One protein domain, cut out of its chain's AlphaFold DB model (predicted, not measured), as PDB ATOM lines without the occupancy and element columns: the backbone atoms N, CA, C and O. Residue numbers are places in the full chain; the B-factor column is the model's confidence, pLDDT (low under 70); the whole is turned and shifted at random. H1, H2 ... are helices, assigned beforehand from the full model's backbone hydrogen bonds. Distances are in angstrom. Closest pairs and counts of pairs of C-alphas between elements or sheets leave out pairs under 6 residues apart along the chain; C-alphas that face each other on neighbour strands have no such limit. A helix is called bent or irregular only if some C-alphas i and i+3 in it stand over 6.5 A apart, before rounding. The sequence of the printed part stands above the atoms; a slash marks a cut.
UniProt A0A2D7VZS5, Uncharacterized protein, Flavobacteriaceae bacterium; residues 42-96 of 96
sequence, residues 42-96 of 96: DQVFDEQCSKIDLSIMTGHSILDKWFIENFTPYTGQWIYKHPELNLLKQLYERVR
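What this domain is: This is residues 42 to 96 of the 96 residues of an uncharacterized protein of Flavobacteriaceae bacterium (UniProt A0A2D7VZS5). The domain is an open, winding frame of four short helices round a thinly filled middle, with H1 at one corner, H2 at another after a wide arc of loop, and H3 between H2 and H4. After H2 the chain folds back toward the end of H1 through residues 71 to 76 before it forms H3, and then H4 leads away, so that residues 89 to 96, of which 89 to 95 belong to H4, stick out from the rest. The printed part has 55 residues, with four named helices in the order H1, H2, H3, H4 and no named strand, and its class is all helix. The whole is only just compact, close to loose, with a radius of gyration of the C-alphas of 12.0 A, and the C-alphas span 32 by 27 by 18 A along their three main axes.

How they stand to each other: H1, residues 42 to 49, touches no helix. A long link of 11 residues leads from it to H2, residues 61 to 70, and these two helices are apart. A short link of 6 residues joins H2 to H3, residues 77 to 81. H2 and H3 are close but not clearly touching: one pair of their C-alphas is within 8 A, that of Asn 70 and Trp 78, the closest, at 6.1 A, and the two centres are 12.5 A apart. A tight link of 3 residues joins H3 to H4, residues 85 to 95. H3 and H4 are also close but not clearly touching: the closest C-alphas, those of Ile 79 and Leu 85, are 7.5 A apart, and the centres are 14.6 A apart. H1 is apart from both H3 and H4, and H2 is apart from H4. In the backbones of H1, H2 and H4 every pair of O i and N i+4 is within hydrogen-bond range. In H3 0 of 1 such pairs is within range, while 2 of 2 pairs of O i and N i+3 are.

Where its parts are: H1 begins at C-alpha 42 of Asp, at (262.953, 314.373, 314.687), and measures 10.4 A from its first to its last C-alpha, that of Cys 49. H2 runs from Ser 61, with its C-alpha at (274.888, 338.575, 304.966), to Asn 70, over 14.1 A. H3 runs from Gln 77 to Lys 81 and measures 8.4 A. It is neither bent nor irregular, but only just: C-alphas 77 and 80 are 6.2 A apart. H4, the longest helix with 11 residues, runs from Leu 85 to Val 95 over 15.6 A, and C-alpha 95 is at (280.097, 312.979, 309.069).

The domain as a whole: The two C-alphas farthest apart in the domain are those of Ser 55, in the link from H1 to H2, and Arg 96, at 31.6 A. The first and last printed C-alphas, those of Asp 42 and Arg 96, are 17.5 A apart, and Arg 96 is the chain's last residue. Without residues 89 to 96, which stand free, the body has 47 residues spanning 29 by 25 by 17 A, with a radius of gyration of 11.0 A. The link from H1 to H2 is long, and the printed part has no cut. The mean pLDDT of the printed part is 96.9, and no printed residue is under 70.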
ATOM      1  N   ASP A  42     263.869 313.241 314.892       95.44
ATOM      2  CA  ASP A  42     262.953 314.373 314.687       95.44
ATOM      3  C   ASP A  42     262.860 315.262 315.934       95.44
ATOM      4  O   ASP A  42     263.009 316.475 315.844       95.44
ATOM      5  N   GLN A  43     262.758 314.665 317.129       97.12
ATOM      6  CA  GLN A  43     262.724 315.421 318.384       97.12
ATOM      7  C   GLN A  43     263.974 316.300 318.576       97.12
ATOM      8  O   GLN A  43     263.865 317.457 318.979       97.12
ATOM      9  N   VAL A  44     265.169 315.772 318.292       98.00
ATOM     10  CA  VAL A  44     266.424 316.532 318.431       98.00
ATOM     11  C   VAL A  44     266.487 317.661 317.404       98.00
ATOM     12  O   VAL A  44     266.957 318.758 317.721       98.00
ATOM     13  N   PHE A  45     266.004 317.408 316.186       97.56
ATOM     14  CA  PHE A  45     265.895 318.422 315.146       97.56
ATOM     15  C   PHE A  45     264.944 319.552 315.563       97.56
ATOM     16  O   PHE A  45     265.356 320.715 315.581       97.56
ATOM     17  N   ASP A  46     263.725 319.216 315.986       97.12
ATOM     18  CA  ASP A  46     262.687 320.166 316.404       97.12
ATOM     19  C   ASP A  46     263.154 321.035 317.577       97.12
ATOM     20  O   ASP A  46     263.055 322.269 317.550       97.12
ATOM     21  N   GLU A  47     263.747 320.407 318.596       97.88
ATOM     22  CA  GLU A  47     264.317 321.111 319.741       97.88
ATOM     23  C   GLU A  47     265.403 322.104 319.317       97.88
ATOM     24  O   GLU A  47     265.514 323.180 319.909       97.88
ATOM     25  N   GLN A  48     266.220 321.779 318.313       98.19
ATOM     26  CA  GLN A  48     267.280 322.674 317.858       98.19
ATOM     27  C   GLN A  48     266.759 323.796 316.961       98.19
ATOM     28  O   GLN A  48     267.184 324.942 317.123       98.19
ATOM     29  N   CYS A  49     265.805 323.497 316.081       98.00
ATOM     30  CA  CYS A  49     265.107 324.484 315.263       98.00
ATOM     31  C   CYS A  49     264.398 325.533 316.128       98.00
ATOM     32  O   CYS A  49     264.485 326.724 315.830       98.00
ATOM     33  N   SER A  50     263.793 325.131 317.252       97.69
ATOM     34  CA  SER A  50     263.145 326.059 318.197       97.69
ATOM     35  C   SER A  50     264.096 327.077 318.850       97.69
ATOM     36  O   SER A  50     263.647 328.087 319.391       97.69
ATOM     37  N   LYS A  51     265.412 326.831 318.809       97.94
ATOM     38  CA  LYS A  51     266.442 327.680 319.431       97.94
ATOM     39  C   LYS A  51     267.074 328.682 318.462       97.94
ATOM     40  O   LYS A  51     267.964 329.423 318.888       97.94
ATOM     41  N   ILE A  52     266.693 328.669 317.186       98.12
ATOM     42  CA  ILE A  52     267.199 329.619 316.190       98.12
ATOM     43  C   ILE A  52     266.635 331.008 316.465       98.12
ATOM     44  O   ILE A  52     265.430 331.181 316.634       98.12
ATOM     45  N   ASP A  53     267.523 331.997 316.488       98.00
ATOM     46  CA  ASP A  53     267.171 333.401 316.661       98.00
ATOM     47  C   ASP A  53     267.564 334.184 315.403       98.00
ATOM     48  O   ASP A  53     268.727 334.533 315.170       98.00
ATOM     49  N   LEU A  54     266.558 334.469 314.575       97.69
ATOM     50  CA  LEU A  54     266.716 335.199 313.317       97.69
ATOM     51  C   LEU A  54     267.094 336.678 313.519       97.69
ATOM     52  O   LEU A  54     267.528 337.319 312.564       97.69
ATOM     53  N   SER A  55     266.982 337.224 314.738       97.69
ATOM     54  CA  SER A  55     267.429 338.593 315.041       97.69
ATOM     55  C   SER A  55     268.951 338.704 315.199       97.69
ATOM     56  O   SER A  55     269.514 339.799 315.127       97.69
ATOM     57  N   ILE A  56     269.639 337.572 315.388       97.62
ATOM     58  CA  ILE A  56     271.094 337.522 315.521       97.62
ATOM     59  C   ILE A  56     271.719 337.428 314.129       97.62
ATOM     60  O   ILE A  56     271.658 336.397 313.455       97.62
ATOM     61  N   MET A  57     272.387 338.505 313.718       97.50
ATOM     62  CA  MET A  57     273.201 338.509 312.504       97.50
ATOM     63  C   MET A  57     274.483 337.712 312.734       97.50
ATOM     64  O   MET A  57     275.253 337.986 313.660       97.50
ATOM     65  N   THR A  58     274.737 336.737 311.866       96.12
ATOM     66  CA  THR A  58     275.923 335.882 311.950       96.12
ATOM     67  C   THR A  58     277.139 336.488 311.260       96.12
ATOM     68  O   THR A  58     278.246 335.967 311.389       96.12
ATOM     69  N   GLY A  59     276.966 337.596 310.536       95.06
ATOM     70  CA  GLY A  59     278.022 338.225 309.743       95.06
ATOM     71  C   GLY A  59     278.213 337.570 308.373       95.06
ATOM     72  O   GLY A  59     279.156 337.921 307.669       95.06
ATOM     73  N   HIS A  60     277.319 336.655 307.988       95.62
ATOM     74  CA  HIS A  60     277.262 336.067 306.655       95.62
ATOM     75  C   HIS A  60     276.005 336.574 305.938       95.62
ATOM     76  O   HIS A  60     275.002 335.872 305.843       95.62
ATOM     77  N   SER A  61     276.059 337.805 305.424       97.12
ATOM     78  CA  SER A  61     274.888 338.575 304.966       97.12
ATOM     79  C   SER A  61     273.937 337.823 304.025       97.12
ATOM     80  O   SER A  61     272.723 337.952 304.169       97.12
ATOM     81  N   ILE A  62     274.459 337.011 303.098       97.81
ATOM     82  CA  ILE A  62     273.646 336.200 302.174       97.81
ATOM     83  C   ILE A  62     272.833 335.136 302.928       97.81
ATOM     84  O   ILE A  62     271.636 335.000 302.692       97.81
ATOM     85  N   LEU A  63     273.471 334.407 303.846       98.00
ATOM     86  CA  LEU A  63     272.822 333.352 304.629       98.00
ATOM     87  C   LEU A  63     271.913 333.951 305.696       98.00
ATOM     88  O   LEU A  63     270.831 333.427 305.915       98.00
ATOM     89  N   ASP A  64     272.315 335.060 306.321       98.50
ATOM     90  CA  ASP A  64     271.476 335.786 307.276       98.50
ATOM     91  C   ASP A  64     270.153 336.201 306.623       98.50
ATOM     92  O   ASP A  64     269.084 335.872 307.133       98.50
ATOM     93  N   LYS A  65     270.221 336.845 305.450       98.56
ATOM     94  CA  LYS A  65     269.032 337.220 304.682       98.56
ATOM     95  C   LYS A  65     268.201 335.995 304.299       98.56
ATOM     96  O   LYS A  65     266.991 335.986 304.500       98.56
ATOM     97  N   TRP A  66     268.850 334.958 303.775       98.44
ATOM     98  CA  TRP A  66     268.160 333.754 303.332       98.44
ATOM     99  C   TRP A  66     267.420 333.050 304.480       98.44
ATOM    100  O   TRP A  66     266.261 332.678 304.306       98.44
ATOM    101  N   PHE A  67     268.042 332.929 305.660       98.31
ATOM    102  CA  PHE A  67     267.404 332.366 306.853       98.31
ATOM    103  C   PHE A  67     266.192 333.197 307.279       98.31
ATOM    104  O   PHE A  67     265.135 332.628 307.520       98.31
ATOM    105  N   ILE A  68     266.307 334.528 307.315       98.31
ATOM    106  CA  ILE A  68     265.180 335.411 307.660       98.31
ATOM    107  C   ILE A  68     263.990 335.203 306.710       98.31
ATOM    108  O   ILE A  68     262.843 335.224 307.148       98.31
ATOM    109  N   GLU A  69     264.255 335.004 305.419       98.19
ATOM    110  CA  GLU A  69     263.218 334.909 304.386       98.19
ATOM    111  C   GLU A  69     262.624 333.499 304.216       98.19
ATOM    112  O   GLU A  69     261.497 333.383 303.741       98.19
ATOM    113  N   ASN A  70     263.361 332.435 304.560       98.06
ATOM    114  CA  ASN A  70     262.999 331.060 304.176       98.06
ATOM    115  C   ASN A  70     262.947 330.064 305.340       98.06
ATOM    116  O   ASN A  70     262.334 329.008 305.187       98.06
ATOM    117  N   PHE A  71     263.599 330.340 306.473       98.25
ATOM    118  CA  PHE A  71     263.643 329.381 307.573       98.25
ATOM    119  C   PHE A  71     262.298 329.305 308.297       98.25
ATOM    120  O   PHE A  71     261.740 330.310 308.738       98.25
ATOM    121  N   THR A  72     261.828 328.079 308.499       95.56
ATOM    122  CA  THR A  72     260.672 327.765 309.337       95.56
ATOM    123  C   THR A  72     261.012 326.568 310.220       95.56
ATOM    124  O   THR A  72     261.464 325.555 309.686       95.56
ATOM    125  N   PRO A  73     260.778 326.625 311.543       95.00
ATOM    126  CA  PRO A  73     261.269 325.595 312.461       95.00
ATOM    127  C   PRO A  73     260.505 324.264 312.392       95.00
ATOM    128  O   PRO A  73     260.976 323.282 312.944       95.00
ATOM    129  N   TYR A  74     259.339 324.226 311.743       91.62
ATOM    130  CA  TYR A  74     258.417 323.080 311.720       91.62
ATOM    131  C   TYR A  74     258.518 322.213 310.450       91.62
ATOM    132  O   TYR A  74     257.675 321.352 310.218       91.62
ATOM    133  N   THR A  75     259.497 322.466 309.577       93.50
ATOM    134  CA  THR A  75     259.757 321.656 308.373       93.50
ATOM    135  C   THR A  75     261.205 321.828 307.916       93.50
ATOM    136  O   THR A  75     261.790 322.885 308.151       93.50
ATOM    137  N   GLY A  76     261.784 320.819 307.254       95.38
ATOM    138  CA  GLY A  76     263.102 320.891 306.617       95.38
ATOM    139  C   GLY A  76     263.069 321.346 305.152       95.38
ATOM    140  O   GLY A  76     264.121 321.627 304.585       95.38
ATOM    141  N   GLN A  77     261.889 321.485 304.536       97.25
ATOM    142  CA  GLN A  77     261.706 321.710 303.090       97.25
ATOM    143  C   GLN A  77     262.428 322.944 302.521       97.25
ATOM    144  O   GLN A  77     262.746 322.996 301.331       97.25
ATOM    145  N   TRP A  78     262.745 323.939 303.350       97.81
ATOM    146  CA  TRP A  78     263.558 325.089 302.940       97.81
ATOM    147  C   TRP A  78     264.946 324.684 302.425       97.81
ATOM    148  O   TRP A  78     265.540 325.410 301.624       97.81
ATOM    149  N   ILE A  79     265.455 323.515 302.823       98.44
ATOM    150  CA  ILE A  79     266.802 323.071 302.478       98.44
ATOM    151  C   ILE A  79     267.023 322.908 300.978       98.44
ATOM    152  O   ILE A  79     268.113 323.205 300.496       98.44
ATOM    153  N   TYR A  80     265.985 322.572 300.211       98.12
ATOM    154  CA  TYR A  80     266.061 322.448 298.752       98.12
ATOM    155  C   TYR A  80     266.522 323.732 298.045       98.12
ATOM    156  O   TYR A  80     267.012 323.671 296.917       98.12
ATOM    157  N   LYS A  81     266.376 324.896 298.691       97.81
ATOM    158  CA  LYS A  81     266.789 326.205 298.162       97.81
ATOM    159  C   LYS A  81     267.940 326.835 298.950       97.81
ATOM    160  O   LYS A  81     268.190 328.031 298.788       97.81
ATOM    161  N   HIS A  82     268.625 326.074 299.807       98.25
ATOM    162  CA  HIS A  82     269.724 326.599 300.615       98.25
ATOM    163  C   HIS A  82     270.878 327.092 299.714       98.25
ATOM    164  O   HIS A  82     271.325 326.333 298.848       98.25
ATOM    165  N   PRO A  83     271.418 328.316 299.906       98.31
ATOM    166  CA  PRO A  83     272.419 328.903 299.004       98.31
ATOM    167  C   PRO A  83     273.708 328.084 298.896       98.31
ATOM    168  O   PRO A  83     274.406 328.135 297.887       98.31
ATOM    169  N   GLU A  84     274.014 327.311 299.936       98.00
ATOM    170  CA  GLU A  84     275.231 326.504 300.044       98.00
ATOM    171  C   GLU A  84     274.952 324.994 300.046       98.00
ATOM    172  O   GLU A  84     275.634 324.226 300.724       98.00
ATOM    173  N   LEU A  85     273.944 324.540 299.296       97.94
ATOM    174  CA  LEU A  85     273.538 323.128 299.277       97.94
ATOM    175  C   LEU A  85     274.698 322.156 298.981       97.94
ATOM    176  O   LEU A  85     274.827 321.110 299.613       97.94
ATOM    177  N   ASN A  86     275.600 322.540 298.075       98.06
ATOM    178  CA  ASN A  86     276.794 321.753 297.747       98.06
ATOM    179  C   ASN A  86     277.776 321.627 298.923       98.06
ATOM    180  O   ASN A  86     278.439 320.598 299.050       98.06
ATOM    181  N   LEU A  87     277.892 322.651 299.778       98.00
ATOM    182  CA  LEU A  87     278.738 322.577 300.972       98.00
ATOM    183  C   LEU A  87     278.108 321.669 302.028       98.00
ATOM    184  O   LEU A  87     278.827 320.899 302.660       98.00
ATOM    185  N   LEU A  88     276.779 321.695 302.170       98.31
ATOM    186  CA  LEU A  88     276.060 320.775 303.057       98.31
ATOM    187  C   LEU A  88     276.237 319.323 302.625       98.31
ATOM    188  O   LEU A  88     276.539 318.485 303.469       98.31
ATOM    189  N   LYS A  89     276.178 319.044 301.317       98.44
ATOM    190  CA  LYS A  89     276.519 317.725 300.771       98.44
ATOM    191  C   LYS A  89     277.934 317.292 301.157       98.44
ATOM    192  O   LYS A  89     278.131 316.195 301.667       98.44
ATOM    193  N   GLN A  90     278.932 318.152 300.944       98.38
ATOM    194  CA  GLN A  90     280.319 317.839 301.310       98.38
ATOM    195  C   GLN A  90     280.488 317.613 302.814       98.38
ATOM    196  O   GLN A  90     281.290 316.775 303.220       98.38
ATOM    197  N   LEU A  91     279.770 318.373 303.641       97.81
ATOM    198  CA  LEU A  91     279.796 318.215 305.087       97.81
ATOM    199  C   LEU A  91     279.145 316.895 305.509       97.81
ATOM    200  O   LEU A  91     279.735 316.180 306.311       97.81
ATOM    201  N   TYR A  92     277.989 316.556 304.934       98.12
ATOM    202  CA  TYR A  92     277.273 315.300 305.157       98.12
ATOM    203  C   TYR A  92     278.148 314.078 304.866       98.12
ATOM    204  O   TYR A  92     278.294 313.207 305.719       98.12
ATOM    205  N   GLU A  93     278.828 314.065 303.719       97.56
ATOM    206  CA  GLU A  93     279.741 312.979 303.340       97.56
ATOM    207  C   GLU A  93     280.933 312.808 304.296       97.56
ATOM    208  O   GLU A  93     281.541 311.746 304.333       97.56
ATOM    209  N   ARG A  94     281.293 313.839 305.072       95.62
ATOM    210  CA  ARG A  94     282.378 313.755 306.065       95.62
ATOM    211  C   ARG A  94     281.924 313.246 307.428       95.62
ATOM    212  O   ARG A  94     282.783 312.860 308.217       95.62
ATOM    213  N   VAL A  95     280.633 313.338 307.744       90.81
ATOM    214  CA  VAL A  95     280.097 312.979 309.069       90.81
ATOM    215  C   VAL A  95     279.349 311.648 309.088       90.81
ATOM    216  O   VAL A  95     279.045 311.175 310.182       90.81
ATOM    217  N   ARG A  96     279.031 311.080 307.920       75.31
ATOM    218  CA  ARG A  96     278.331 309.796 307.793       75.31
ATOM    219  C   ARG A  96     279.269 308.592 307.789       75.31
ATOM    220  O   ARG A  96     280.420 308.741 307.324       75.31
TER     221      ARG A  96